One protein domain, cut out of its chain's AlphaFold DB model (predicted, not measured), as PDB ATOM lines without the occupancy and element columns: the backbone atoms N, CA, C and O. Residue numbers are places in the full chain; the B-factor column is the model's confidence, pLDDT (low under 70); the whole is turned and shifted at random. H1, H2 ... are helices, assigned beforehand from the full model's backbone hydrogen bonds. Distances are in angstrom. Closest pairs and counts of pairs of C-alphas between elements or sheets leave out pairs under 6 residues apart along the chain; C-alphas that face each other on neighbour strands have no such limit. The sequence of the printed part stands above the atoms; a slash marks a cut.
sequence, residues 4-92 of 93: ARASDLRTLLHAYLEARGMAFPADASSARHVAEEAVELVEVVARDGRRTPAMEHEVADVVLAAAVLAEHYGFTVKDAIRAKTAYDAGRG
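What this domain is: This is residues 4 to 92 of the 93 residues of the protein "MazG domain-containing protein" of Nocardioides sp (UniProt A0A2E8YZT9). A long helical hairpin, H2 and H3, has H1 set crosswise near the last part of H3, while H4 starts there and sticks out as an arm with residues 81 to 92. The 89 printed residues hold four named helices, H1 to H4, and no named strand: all helix. The whole is only just loose, close to compact, with radius of gyration of the C-alphas 14.9 A and spans of 45 by 37 by 26 A.

Where its parts are: H1, residues 4 to 19, begins at C-alpha 4 (-38.037, -34.914, 36.550) and measures 22.2 A. H2, residues 29 to 48, measures 29.6 A. H3, residues 53 to 72, measures 28.9 A. H4, residues 77 to 89, measures 18.3 A and ends at C-alpha 89 (-42.773, -41.689, 10.828).

How they stand to each other: H2 and H3 touch as a hairpin, opposite ways at a shallow tilt of 15 degrees; their closest C-alphas, Leu 41 and Glu 58, are 4.9 A apart. H1 is close to H3 but not clearly touching, about perpendicular at 77 degrees; the closest C-alphas, Leu 13 and Val 68, are 7.9 A apart. Residues 66 to 70 of H3 only just touch Val 77 of H4, with 3 pairs of C-alphas within 8 A, the closest Ala 67 and Val 77 at 5.8 A. H2 and H4 are apart. In H1, H2, H3 and H4 every O i to N i+4 pair is within hydrogen-bond range.

The domain as a whole: The printed part has no cut and no long link. Confidence is under 70 at residues 4 to 9, 25 to 29 and 91 to 92.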
ATOM      1  N   ALA A   4     -39.104 -35.100  35.568       51.50
ATOM      2  CA  ALA A   4     -38.037 -34.914  36.550       51.50
ATOM      3  C   ALA A   4     -36.633 -34.923  35.911       51.50
ATOM      4  O   ALA A   4     -35.879 -33.983  36.104       51.50
ATOM      5  N   ARG A   5     -36.323 -35.877  35.016       54.78
ATOM      6  CA  ARG A   5     -35.001 -35.938  34.352       54.78
ATOM      7  C   ARG A   5     -34.729 -34.784  33.381       54.78
ATOM      8  O   ARG A   5     -33.578 -34.430  33.159       54.78
ATOM      9  N   ALA A   6     -35.767 -34.237  32.746       52.22
ATOM     10  CA  ALA A   6     -35.619 -33.061  31.885       52.22
ATOM     11  C   ALA A   6     -35.377 -31.793  32.721       52.22
ATOM     12  O   ALA A   6     -34.573 -30.951  32.332       52.22
ATOM     13  N   SER A   7     -36.019 -31.709  33.893       57.66
ATOM     14  CA  SER A   7     -35.706 -30.700  34.907       57.66
ATOM     15  C   SER A   7     -34.250 -30.812  35.364       57.66
ATOM     16  O   SER A   7     -33.586 -29.790  35.468       57.66
ATOM     17  N   ASP A   8     -33.731 -32.029  35.558       68.31
ATOM     18  CA  ASP A   8     -32.341 -32.240  35.981       68.31
ATOM     19  C   ASP A   8     -31.332 -31.729  34.939       68.31
ATOM     20  O   ASP A   8     -30.396 -31.015  35.285       68.31
ATOM     21  N   LEU A   9     -31.537 -32.028  33.649       68.31
ATOM     22  CA  LEU A   9     -30.647 -31.567  32.572       68.31
ATOM     23  C   LEU A   9     -30.668 -30.047  32.390       68.31
ATOM     24  O   LEU A   9     -29.622 -29.439  32.176       68.31
ATOM     25  N   ARG A  10     -31.845 -29.431  32.501       70.81
ATOM     26  CA  ARG A  10     -31.992 -27.975  32.441       70.81
ATOM     27  C   ARG A  10     -31.291 -27.295  33.620       70.81
ATOM     28  O   ARG A  10     -30.537 -26.352  33.411       70.81
ATOM     29  N   THR A  11     -31.481 -27.810  34.834       76.50
ATOM     30  CA  THR A  11     -30.780 -27.327  36.033       76.50
ATOM     31  C   THR A  11     -29.264 -27.462  35.888       76.50
ATOM     32  O   THR A  11     -28.539 -26.529  36.215       76.50
ATOM     33  N   LEU A  12     -28.775 -28.585  35.349       78.25
ATOM     34  CA  LEU A  12     -27.346 -28.792  35.095       78.25
ATOM     35  C   LEU A  12     -26.790 -27.818  34.050       78.25
ATOM     36  O   LEU A  12     -25.689 -27.310  34.236       78.25
ATOM     37  N   LEU A  13     -27.542 -27.525  32.985       78.88
ATOM     38  CA  LEU A  13     -27.146 -26.549  31.968       78.88
ATOM     39  C   LEU A  13     -27.025 -25.139  32.559       78.88
ATOM     40  O   LEU A  13     -26.022 -24.465  32.342       78.88
ATOM     41  N   HIS A  14     -28.025 -24.710  33.333       79.06
ATOM     42  CA  HIS A  14     -28.006 -23.409  34.007       79.06
ATOM     43  C   HIS A  14     -26.833 -23.311  34.990       79.06
ATOM     44  O   HIS A  14     -26.066 -22.355  34.915       79.06
ATOM     45  N   ALA A  15     -26.628 -24.332  35.828       80.56
ATOM     46  CA  ALA A  15     -25.503 -24.384  36.763       80.56
ATOM     47  C   ALA A  15     -24.140 -24.387  36.048       80.56
ATOM     48  O   ALA A  15     -23.196 -23.755  36.517       80.56
ATOM     49  N   TYR A  16     -24.026 -25.075  34.907       79.56
ATOM     50  CA  TYR A  16     -22.803 -25.088  34.106       79.56
ATOM     51  C   TYR A  16     -22.477 -23.702  33.544       79.56
ATOM     52  O   TYR A  16     -21.347 -23.235  33.674       79.56
ATOM     53  N   LEU A  17     -23.459 -23.034  32.934       81.69
ATOM     54  CA  LEU A  17     -23.266 -21.702  32.363       81.69
ATOM     55  C   LEU A  17     -22.935 -20.677  33.454       81.69
ATOM     56  O   LEU A  17     -21.980 -19.916  33.302       81.69
ATOM     57  N   GLU A  18     -23.637 -20.733  34.589       83.00
ATOM     58  CA  GLU A  18     -23.364 -19.894  35.759       83.00
ATOM     59  C   GLU A  18     -21.939 -20.107  36.291       83.00
ATOM     60  O   GLU A  18     -21.191 -19.142  36.449       83.00
ATOM     61  N   ALA A  19     -21.513 -21.360  36.480       83.31
ATOM     62  CA  ALA A  19     -20.164 -21.690  36.948       83.31
ATOM     63  C   ALA A  19     -19.054 -21.213  35.993       83.31
ATOM     64  O   ALA A  19     -17.910 -21.020  36.409       83.31
ATOM     65  N   ARG A  20     -19.381 -21.019  34.712       79.75
ATOM     66  CA  ARG A  20     -18.476 -20.504  33.678       79.75
ATOM     67  C   ARG A  20     -18.600 -18.994  33.455       79.75
ATOM     68  O   ARG A  20     -17.880 -18.462  32.614       79.75
ATOM     69  N   GLY A  21     -19.489 -18.306  34.174       78.94
ATOM     70  CA  GLY A  21     -19.760 -16.880  33.977       78.94
ATOM     71  C   GLY A  21     -20.398 -16.559  32.621       78.94
ATOM     72  O   GLY A  21     -20.287 -15.432  32.143       78.94
ATOM     73  N   MET A  22     -21.036 -17.542  31.983       78.19
ATOM     74  CA  MET A  22     -21.715 -17.380  30.703       78.19
ATOM     75  C   MET A  22     -23.190 -17.061  30.936       78.19
ATOM     76  O   MET A  22     -23.892 -17.779  31.648       78.19
ATOM     77  N   ALA A  23     -23.677 -15.987  30.321       72.62
ATOM     78  CA  ALA A  23     -25.104 -15.699  30.295       72.62
ATOM     79  C   ALA A  23     -25.796 -16.568  29.239       72.62
ATOM     80  O   ALA A  23     -25.221 -16.852  28.185       72.62
ATOM     81  N   PHE A  24     -27.056 -16.934  29.483       70.69
ATOM     82  CA  PHE A  24     -27.897 -17.440  28.405       70.69
ATOM     83  C   PHE A  24     -28.034 -16.365  27.323       70.69
ATOM     84  O   PHE A  24     -28.404 -15.231  27.649       70.69
ATOM     85  N   PRO A  25     -27.765 -16.690  26.049       69.50
ATOM     86  CA  PRO A  25     -27.932 -15.732  24.971       69.50
ATOM     87  C   PRO A  25     -29.389 -15.276  24.872       69.50
ATOM     88  O   PRO A  25     -30.323 -16.083  24.827       69.50
ATOM     89  N   ALA A  26     -29.584 -13.958  24.855       65.38
ATOM     90  CA  ALA A  26     -30.897 -13.332  24.710       65.38
ATOM     91  C   ALA A  26     -31.367 -13.271  23.246       65.38
ATOM     92  O   ALA A  26     -32.472 -12.807  22.973       65.38
ATOM     93  N   ASP A  27     -30.538 -13.732  22.309       66.50
ATOM     94  CA  ASP A  27     -30.778 -13.718  20.874       66.50
ATOM     95  C   ASP A  27     -30.390 -15.059  20.221       66.50
ATOM     96  O   ASP A  27     -29.842 -15.966  20.848       66.50
ATOM     97  N   ALA A  28     -30.660 -15.184  18.919       58.84
ATOM     98  CA  ALA A  28     -30.360 -16.385  18.143       58.84
ATOM     99  C   ALA A  28     -28.851 -16.626  17.901       58.84
ATOM    100  O   ALA A  28     -28.507 -17.495  17.098       58.84
ATOM    101  N   SER A  29     -27.938 -15.903  18.567       67.94
ATOM    102  CA  SER A  29     -26.485 -16.118  18.444       67.94
ATOM    103  C   SER A  29     -26.055 -17.539  18.826       67.94
ATOM    104  O   SER A  29     -25.036 -18.025  18.333       67.94
ATOM    105  N   SER A  30     -26.870 -18.269  19.597       70.56
ATOM    106  CA  SER A  30     -26.656 -19.695  19.877       70.56
ATOM    107  C   SER A  30     -26.723 -20.574  18.621       70.56
ATOM    108  O   SER A  30     -26.083 -21.618  18.584       70.56
ATOM    109  N   ALA A  31     -27.438 -20.163  17.565       71.56
ATOM    110  CA  ALA A  31     -27.491 -20.916  16.307       71.56
ATOM    111  C   ALA A  31     -26.162 -20.851  15.545       71.56
ATOM    112  O   ALA A  31     -25.782 -21.811  14.878       71.56
ATOM    113  N   ARG A  32     -25.447 -19.728  15.672       78.31
ATOM    114  CA  ARG A  32     -24.100 -19.576  15.129       78.31
ATOM    115  C   ARG A  32     -23.112 -20.486  15.862       78.31
ATOM    116  O   ARG A  32     -22.392 -21.205  15.185       78.31
ATOM    117  N   HIS A  33     -23.158 -20.524  17.196       80.38
ATOM    118  CA  HIS A  33     -22.315 -21.433  17.984       80.38
ATOM    119  C   HIS A  33     -22.533 -22.898  17.590       80.38
ATOM    120  O   HIS A  33     -21.572 -23.601  17.330       80.38
ATOM    121  N   VAL A  34     -23.786 -23.351  17.428       82.38
ATOM    122  CA  VAL A  34     -24.060 -24.725  16.952       82.38
ATOM    123  C   VAL A  34     -23.351 -25.031  15.627       82.38
ATOM    124  O   VAL A  34     -22.880 -26.149  15.428       82.38
ATOM    125  N   ALA A  35     -23.297 -24.062  14.710       80.62
ATOM    126  CA  ALA A  35     -22.624 -24.234  13.428       80.62
ATOM    127  C   ALA A  35     -21.094 -24.239  13.563       80.62
ATOM    128  O   ALA A  35     -20.447 -25.018  12.870       80.62
ATOM    129  N   GLU A  36     -20.535 -23.399  14.436       87.56
ATOM    130  CA  GLU A  36     -19.095 -23.342  14.722       87.56
ATOM    131  C   GLU A  36     -18.608 -24.684  15.300       87.56
ATOM    132  O   GLU A  36     -17.776 -25.332  14.669       87.56
ATOM    133  N   GLU A  37     -19.241 -25.195  16.361       88.50
ATOM    134  CA  GLU A  37     -18.870 -26.491  16.966       88.50
ATOM    135  C   GLU A  37     -19.028 -27.667  15.981       88.50
ATOM    136  O   GLU A  37     -18.270 -28.637  15.975       88.50
ATOM    137  N   ALA A  38     -20.025 -27.600  15.089       86.75
ATOM    138  CA  ALA A  38     -20.223 -28.638  14.080       86.75
ATOM    139  C   ALA A  38     -19.099 -28.648  13.032       86.75
ATOM    140  O   ALA A  38     -18.767 -29.716  12.510       86.75
ATOM    141  N   VAL A  39     -18.522 -27.485  12.714       88.56
ATOM    142  CA  VAL A  39     -17.345 -27.386  11.842       88.56
ATOM    143  C   VAL A  39     -16.124 -27.973  12.545       88.56
ATOM    144  O   VAL A  39     -15.444 -28.796  11.933       88.56
ATOM    145  N   GLU A  40     -15.897 -27.651  13.821       86.69
ATOM    146  CA  GLU A  40     -14.780 -28.203  14.606       86.69
ATOM    147  C   GLU A  40     -14.847 -29.738  14.676       86.69
ATOM    148  O   GLU A  40     -13.872 -30.430  14.360       86.69
ATOM    149  N   LEU A  41     -16.039 -30.299  14.916       90.06
ATOM    150  CA  LEU A  41     -16.263 -31.744  14.845       90.06
ATOM    151  C   LEU A  41     -15.864 -32.335  13.484       90.06
ATOM    152  O   LEU A  41     -15.206 -33.378  13.428       90.06
ATOM    153  N   VAL A  42     -16.264 -31.701  12.376       88.12
ATOM    154  CA  VAL A  42     -15.912 -32.165  11.024       88.12
ATOM    155  C   VAL A  42     -14.401 -32.121  10.804       88.12
ATOM    156  O   VAL A  42     -13.848 -33.070  10.244       88.12
ATOM    157  N   GLU A  43     -13.724 -31.069  11.259       89.75
ATOM    158  CA  GLU A  43     -12.270 -30.933  11.149       89.75
ATOM    159  C   GLU A  43     -11.532 -32.033  11.921       89.75
ATOM    160  O   GLU A  43     -10.613 -32.662  11.382       89.75
ATOM    161  N   VAL A  44     -11.966 -32.333  13.148       88.25
ATOM    162  CA  VAL A  44     -11.381 -33.408  13.963       88.25
ATOM    163  C   VAL A  44     -11.631 -34.778  13.325       88.25
ATOM    164  O   VAL A  44     -10.705 -35.587  13.203       88.25
ATOM    165  N   VAL A  45     -12.854 -35.038  12.851       88.81
ATOM    166  CA  VAL A  45     -13.206 -36.283  12.144       88.81
ATOM    167  C   VAL A  45     -12.351 -36.465  10.888       88.81
ATOM    168  O   VAL A  45     -11.846 -37.564  10.647       88.81
ATOM    169  N   ALA A  46     -12.174 -35.404  10.100       86.19
ATOM    170  CA  ALA A  46     -11.391 -35.430   8.868       86.19
ATOM    171  C   ALA A  46      -9.897 -35.679   9.125       86.19
ATOM    172  O   ALA A  46      -9.239 -36.317   8.300       86.19
ATOM    173  N   ARG A  47      -9.361 -35.207  10.258       87.94
ATOM    174  CA  ARG A  47      -7.959 -35.411  10.641       87.94
ATOM    175  C   ARG A  47      -7.674 -36.845  11.091       87.94
ATOM    176  O   ARG A  47      -6.704 -37.436  10.621       87.94
ATOM    177  N   ASP A  48      -8.488 -37.393  11.994       82.75
ATOM    178  CA  ASP A  48      -8.142 -38.636  12.705       82.75
ATOM    179  C   ASP A  48      -8.864 -39.888  12.178       82.75
ATOM    180  O   ASP A  48      -8.373 -41.008  12.371       82.75
ATOM    181  N   GLY A  49     -10.024 -39.734  11.520       74.88
ATOM    182  CA  GLY A  49     -10.807 -40.806  10.876       74.88
ATOM    183  C   GLY A  49     -11.290 -41.944  11.793       74.88
ATOM    184  O   GLY A  49     -11.975 -42.865  11.348       74.88
ATOM    185  N   ARG A  50     -10.932 -41.908  13.079       83.81
ATOM    186  CA  ARG A  50     -11.244 -42.886  14.124       83.81
ATOM    187  C   ARG A  50     -11.738 -42.134  15.345       83.81
ATOM    188  O   ARG A  50     -11.290 -41.028  15.597       83.81
ATOM    189  N   ARG A  51     -12.597 -42.769  16.142       83.94
ATOM    190  CA  ARG A  51     -13.094 -42.194  17.397       83.94
ATOM    191  C   ARG A  51     -11.929 -41.851  18.337       83.94
ATOM    192  O   ARG A  51     -11.216 -42.753  18.775       83.94
ATOM    193  N   THR A  52     -11.774 -40.570  18.656       89.19
ATOM    194  CA  THR A  52     -10.797 -40.051  19.625       89.19
ATOM    195  C   THR A  52     -11.503 -39.286  20.750       89.19
ATOM    196  O   THR A  52     -12.644 -38.855  20.572       89.19
ATOM    197  N   PRO A  53     -10.843 -39.067  21.904       90.25
ATOM    198  CA  PRO A  53     -11.371 -38.188  22.952       90.25
ATOM    199  C   PRO A  53     -11.619 -36.743  22.492       90.25
ATOM    200  O   PRO A  53     -12.458 -36.061  23.071       90.25
ATOM    201  N   ALA A  54     -10.904 -36.278  21.458       86.38
ATOM    202  CA  ALA A  54     -11.144 -34.971  20.848       86.38
ATOM    203  C   ALA A  54     -12.503 -34.947  20.135       86.38
ATOM    204  O   ALA A  54     -13.309 -34.073  20.399       86.38
ATOM    205  N   MET A  55     -12.824 -35.975  19.340       89.12
ATOM    206  CA  MET A  55     -14.148 -36.076  18.709       89.12
ATOM    207  C   MET A  55     -15.288 -36.117  19.729       89.12
ATOM    208  O   MET A  55     -16.367 -35.601  19.465       89.12
ATOM    209  N   GLU A  56     -15.081 -36.770  20.874       88.00
ATOM    210  CA  GLU A  56     -16.090 -36.811  21.935       88.00
ATOM    211  C   GLU A  56     -16.327 -35.436  22.570       88.00
ATOM    212  O   GLU A  56     -17.472 -35.147  22.915       88.00
ATOM    213  N   HIS A  57     -15.286 -34.600  22.680       88.81
ATOM    214  CA  HIS A  57     -15.424 -33.197  23.083       88.81
ATOM    215  C   HIS A  57     -16.253 -32.416  22.070       88.81
ATOM    216  O   HIS A  57     -17.311 -31.923  22.442       88.81
ATOM    217  N   GLU A  58     -15.878 -32.439  20.790       89.31
ATOM    218  CA  GLU A  58     -16.598 -31.664  19.770       89.31
ATOM    219  C   GLU A  58     -18.073 -32.090  19.646       89.31
ATOM    220  O   GLU A  58     -18.981 -31.278  19.480       89.31
ATOM    221  N   VAL A  59     -18.366 -33.391  19.788       89.31
ATOM    222  CA  VAL A  59     -19.758 -33.868  19.858       89.31
ATOM    223  C   VAL A  59     -20.484 -33.289  21.074       89.31
ATOM    224  O   VAL A  59     -21.657 -32.921  20.965       89.31
ATOM    225  N   ALA A  60     -19.834 -33.246  22.238       87.44
ATOM    226  CA  ALA A  60     -20.425 -32.674  23.441       87.44
ATOM    227  C   ALA A  60     -20.678 -31.167  23.284       87.44
ATOM    228  O   ALA A  60     -21.749 -30.707  23.687       87.44
ATOM    229  N   ASP A  61     -19.765 -30.441  22.641       86.38
ATOM    230  CA  ASP A  61     -19.871 -29.000  22.412       86.38
ATOM    231  C   ASP A  61     -21.022 -28.665  21.451       86.38
ATOM    232  O   ASP A  61     -21.888 -27.846  21.779       86.38
ATOM    233  N   VAL A  62     -21.180 -29.424  20.356       89.06
ATOM    234  CA  VAL A  62     -22.355 -29.319  19.466       89.06
ATOM    235  C   VAL A  62     -23.664 -29.546  20.228       89.06
ATOM    236  O   VAL A  62     -24.635 -28.796  20.071       89.06
ATOM    237  N   VAL A  63     -23.724 -30.597  21.051       88.06
ATOM    238  CA  VAL A  63     -24.935 -30.936  21.815       88.06
ATOM    239  C   VAL A  63     -25.246 -29.863  22.858       88.06
ATOM    240  O   VAL A  63     -26.416 -29.517  23.041       88.06
ATOM    241  N   LEU A  64     -24.224 -29.320  23.519       85.69
ATOM    242  CA  LEU A  64     -24.360 -28.237  24.484       85.69
ATOM    243  C   LEU A  64     -24.903 -26.972  23.812       85.69
ATOM    244  O   LEU A  64     -25.911 -26.427  24.268       85.69
ATOM    245  N   ALA A  65     -24.306 -26.550  22.696       85.25
ATOM    246  CA  ALA A  65     -24.762 -25.396  21.929       85.25
ATOM    247  C   ALA A  65     -26.225 -25.563  21.471       85.25
ATOM    248  O   ALA A  65     -27.040 -24.643  21.595       85.25
ATOM    249  N   ALA A  66     -26.603 -26.767  21.022       86.44
ATOM    250  CA  ALA A  66     -27.974 -27.067  20.614       86.44
ATOM    251  C   ALA A  66     -28.957 -27.038  21.796       86.44
ATOM    252  O   ALA A  66     -30.106 -26.620  21.633       86.44
ATOM    253  N   ALA A  67     -28.522 -27.450  22.990       84.94
ATOM    254  CA  ALA A  67     -29.331 -27.385  24.202       84.94
ATOM    255  C   ALA A  67     -29.591 -25.941  24.649       84.94
ATOM    256  O   ALA A  67     -30.720 -25.620  25.020       84.94
ATOM    257  N   VAL A  68     -28.584 -25.069  24.549       83.50
ATOM    258  CA  VAL A  68     -28.730 -23.630  24.819       83.50
ATOM    259  C   VAL A  68     -29.727 -22.993  23.851       83.50
ATOM    260  O   VAL A  68     -30.637 -22.289  24.283       83.50
ATOM    261  N   LEU A  69     -29.608 -23.295  22.554       84.44
ATOM    262  CA  LEU A  69     -30.541 -22.809  21.534       84.44
ATOM    263  C   LEU A  69     -31.975 -23.303  21.784       84.44
ATOM    264  O   LEU A  69     -32.923 -22.531  21.676       84.44
ATOM    265  N   ALA A  70     -32.146 -24.580  22.129       84.25
ATOM    266  CA  ALA A  70     -33.456 -25.151  22.430       84.25
ATOM    267  C   ALA A  70     -34.119 -24.458  23.635       84.25
ATOM    268  O   ALA A  70     -35.281 -24.052  23.550       84.25
ATOM    269  N   GLU A  71     -33.365 -24.269  24.724       82.75
ATOM    270  CA  GLU A  71     -33.830 -23.578  25.932       82.75
ATOM    271  C   GLU A  71     -34.246 -22.132  25.624       82.75
ATOM    272  O   GLU A  71     -35.300 -21.697  26.085       82.75
ATOM    273  N   HIS A  72     -33.481 -21.416  24.787       83.31
ATOM    274  CA  HIS A  72     -33.831 -20.066  24.330       83.31
ATOM    275  C   HIS A  72     -35.219 -20.018  23.663       83.31
ATOM    276  O   HIS A  72     -36.000 -19.100  23.908       83.31
ATOM    277  N   TYR A  73     -35.569 -21.034  22.870       82.50
ATOM    278  CA  TYR A  73     -36.879 -21.145  22.218       82.50
ATOM    279  C   TYR A  73     -37.960 -21.832  23.073       82.50
ATOM    280  O   TYR A  73     -39.069 -22.076  22.589       82.50
ATOM    281  N   GLY A  74     -37.673 -22.140  24.339       82.94
ATOM    282  CA  GLY A  74     -38.645 -22.701  25.278       82.94
ATOM    283  C   GLY A  74     -38.963 -24.183  25.065       82.94
ATOM    284  O   GLY A  74     -40.045 -24.631  25.450       82.94
ATOM    285  N   PHE A  75     -38.052 -24.956  24.469       83.56
ATOM    286  CA  PHE A  75     -38.185 -26.412  24.343       83.56
ATOM    287  C   PHE A  75     -36.891 -27.143  24.717       83.56
ATOM    288  O   PHE A  75     -35.844 -26.539  24.919       83.56
ATOM    289  N   THR A  76     -36.938 -28.473  24.815       83.00
ATOM    290  CA  THR A  76     -35.730 -29.286  25.039       83.00
ATOM    291  C   THR A  76     -35.286 -30.001  23.763       83.00
ATOM    292  O   THR A  76     -36.110 -30.355  22.918       83.00
ATOM    293  N   VAL A  77     -33.993 -30.328  23.639       82.12
ATOM    294  CA  VAL A  77     -33.475 -31.155  22.523       82.12
ATOM    295  C   VAL A  77     -34.264 -32.464  22.380       82.12
ATOM    296  O   VAL A  77     -34.562 -32.912  21.274       82.12
ATOM    297  N   LYS A  78     -34.677 -33.060  23.502       82.81
ATOM    298  CA  LYS A  78     -35.499 -34.274  23.520       82.81
ATOM    299  C   LYS A  78     -36.879 -34.055  22.895       82.81
ATOM    300  O   LYS A  78     -37.352 -34.935  22.176       82.81
ATOM    301  N   ASP A  79     -37.519 -32.917  23.161       83.12
ATOM    302  CA  ASP A  79     -38.812 -32.573  22.561       83.12
ATOM    303  C   ASP A  79     -38.675 -32.393  21.047       83.12
ATOM    304  O   ASP A  79     -39.474 -32.951  20.292       83.12
ATOM    305  N   ALA A  80     -37.610 -31.716  20.603       83.06
ATOM    306  CA  ALA A  80     -37.302 -31.541  19.186       83.06
ATOM    307  C   ALA A  80     -37.061 -32.882  18.469       83.06
ATOM    308  O   ALA A  80     -37.658 -33.135  17.420       83.06
ATOM    309  N   ILE A  81     -36.263 -33.784  19.060       85.94
ATOM    310  CA  ILE A  81     -36.042 -35.141  18.527       85.94
ATOM    311  C   ILE A  81     -37.373 -35.884  18.402       85.94
ATOM    312  O   ILE A  81     -37.670 -36.454  17.355       85.94
ATOM    313  N   ARG A  82     -38.199 -35.860  19.454       85.19
ATOM    314  CA  ARG A  82     -39.478 -36.576  19.474       85.19
ATOM    315  C   ARG A  82     -40.438 -36.052  18.405       85.19
ATOM    316  O   ARG A  82     -41.073 -36.857  17.726       85.19
ATOM    317  N   ALA A  83     -40.516 -34.731  18.237       82.44
ATOM    318  CA  ALA A  83     -41.324 -34.089  17.204       82.44
ATOM    319  C   ALA A  83     -40.850 -34.471  15.793       82.44
ATOM    320  O   ALA A  83     -41.662 -34.880  14.965       82.44
ATOM    321  N   LYS A  84     -39.534 -34.428  15.540       85.44
ATOM    322  CA  LYS A  84     -38.940 -34.820  14.255       85.44
ATOM    323  C   LYS A  84     -39.183 -36.294  13.936       85.44
ATOM    324  O   LYS A  84     -39.609 -36.616  12.834       85.44
ATOM    325  N   THR A  85     -38.954 -37.200  14.888       85.69
ATOM    326  CA  THR A  85     -39.183 -38.639  14.683       85.69
ATOM    327  C   THR A  85     -40.649 -38.943  14.376       85.69
ATOM    328  O   THR A  85     -40.922 -39.735  13.480       85.69
ATOM    329  N   ALA A  86     -41.593 -38.312  15.082       82.88
ATOM    330  CA  ALA A  86     -43.018 -38.472  14.798       82.88
ATOM    331  C   ALA A  86     -43.390 -37.946  13.400       82.88
ATOM    332  O   ALA A  86     -44.153 -38.590  12.683       82.88
ATOM    333  N   TYR A  87     -42.817 -36.807  13.003       79.44
ATOM    334  CA  TYR A  87     -43.004 -36.227  11.675       79.44
ATOM    335  C   TYR A  87     -42.484 -37.136  10.552       79.44
ATOM    336  O   TYR A  87     -43.191 -37.361   9.571       79.44
ATOM    337  N   ASP A  88     -41.291 -37.711  10.709       84.38
ATOM    338  CA  ASP A  88     -40.719 -38.641   9.731       84.38
ATOM    339  C   ASP A  88     -41.493 -39.958   9.651       84.38
ATOM    340  O   ASP A  88     -41.726 -40.468   8.558       84.38
ATOM    341  N   ALA A  89     -41.935 -40.494  10.792       81.06
ATOM    342  CA  ALA A  89     -42.773 -41.689  10.828       81.06
ATOM    343  C   ALA A  89     -44.110 -41.463  10.097       81.06
ATOM    344  O   ALA A  89     -44.596 -42.357   9.418       81.06
ATOM    345  N   GLY A  90     -44.671 -40.250  10.169       73.62
ATOM    346  CA  GLY A  90     -45.868 -39.863   9.415       73.62
ATOM    347  C   GLY A  90     -45.645 -39.656   7.911       73.62
ATOM    348  O   GLY A  90     -46.614 -39.547   7.168       73.62
ATOM    349  N   ARG A  91     -44.388 -39.605   7.450       63.50
ATOM    350  CA  ARG A  91     -44.011 -39.585   6.024       63.50
ATOM    351  C   ARG A  91     -43.699 -40.975   5.465       63.50
ATOM    352  O   ARG A  91     -43.452 -41.100   4.269       63.50
ATOM    353  N   GLY A  92     -43.713 -41.990   6.329       55.62
ATOM    354  CA  GLY A  92     -43.567 -43.399   5.996       55.62
ATOM    355  C   GLY A  92     -44.762 -44.211   6.487       55.62
ATOM    356  O   GLY A  92     -44.635 -44.961   7.452       55.62
TER     357      GLY A  92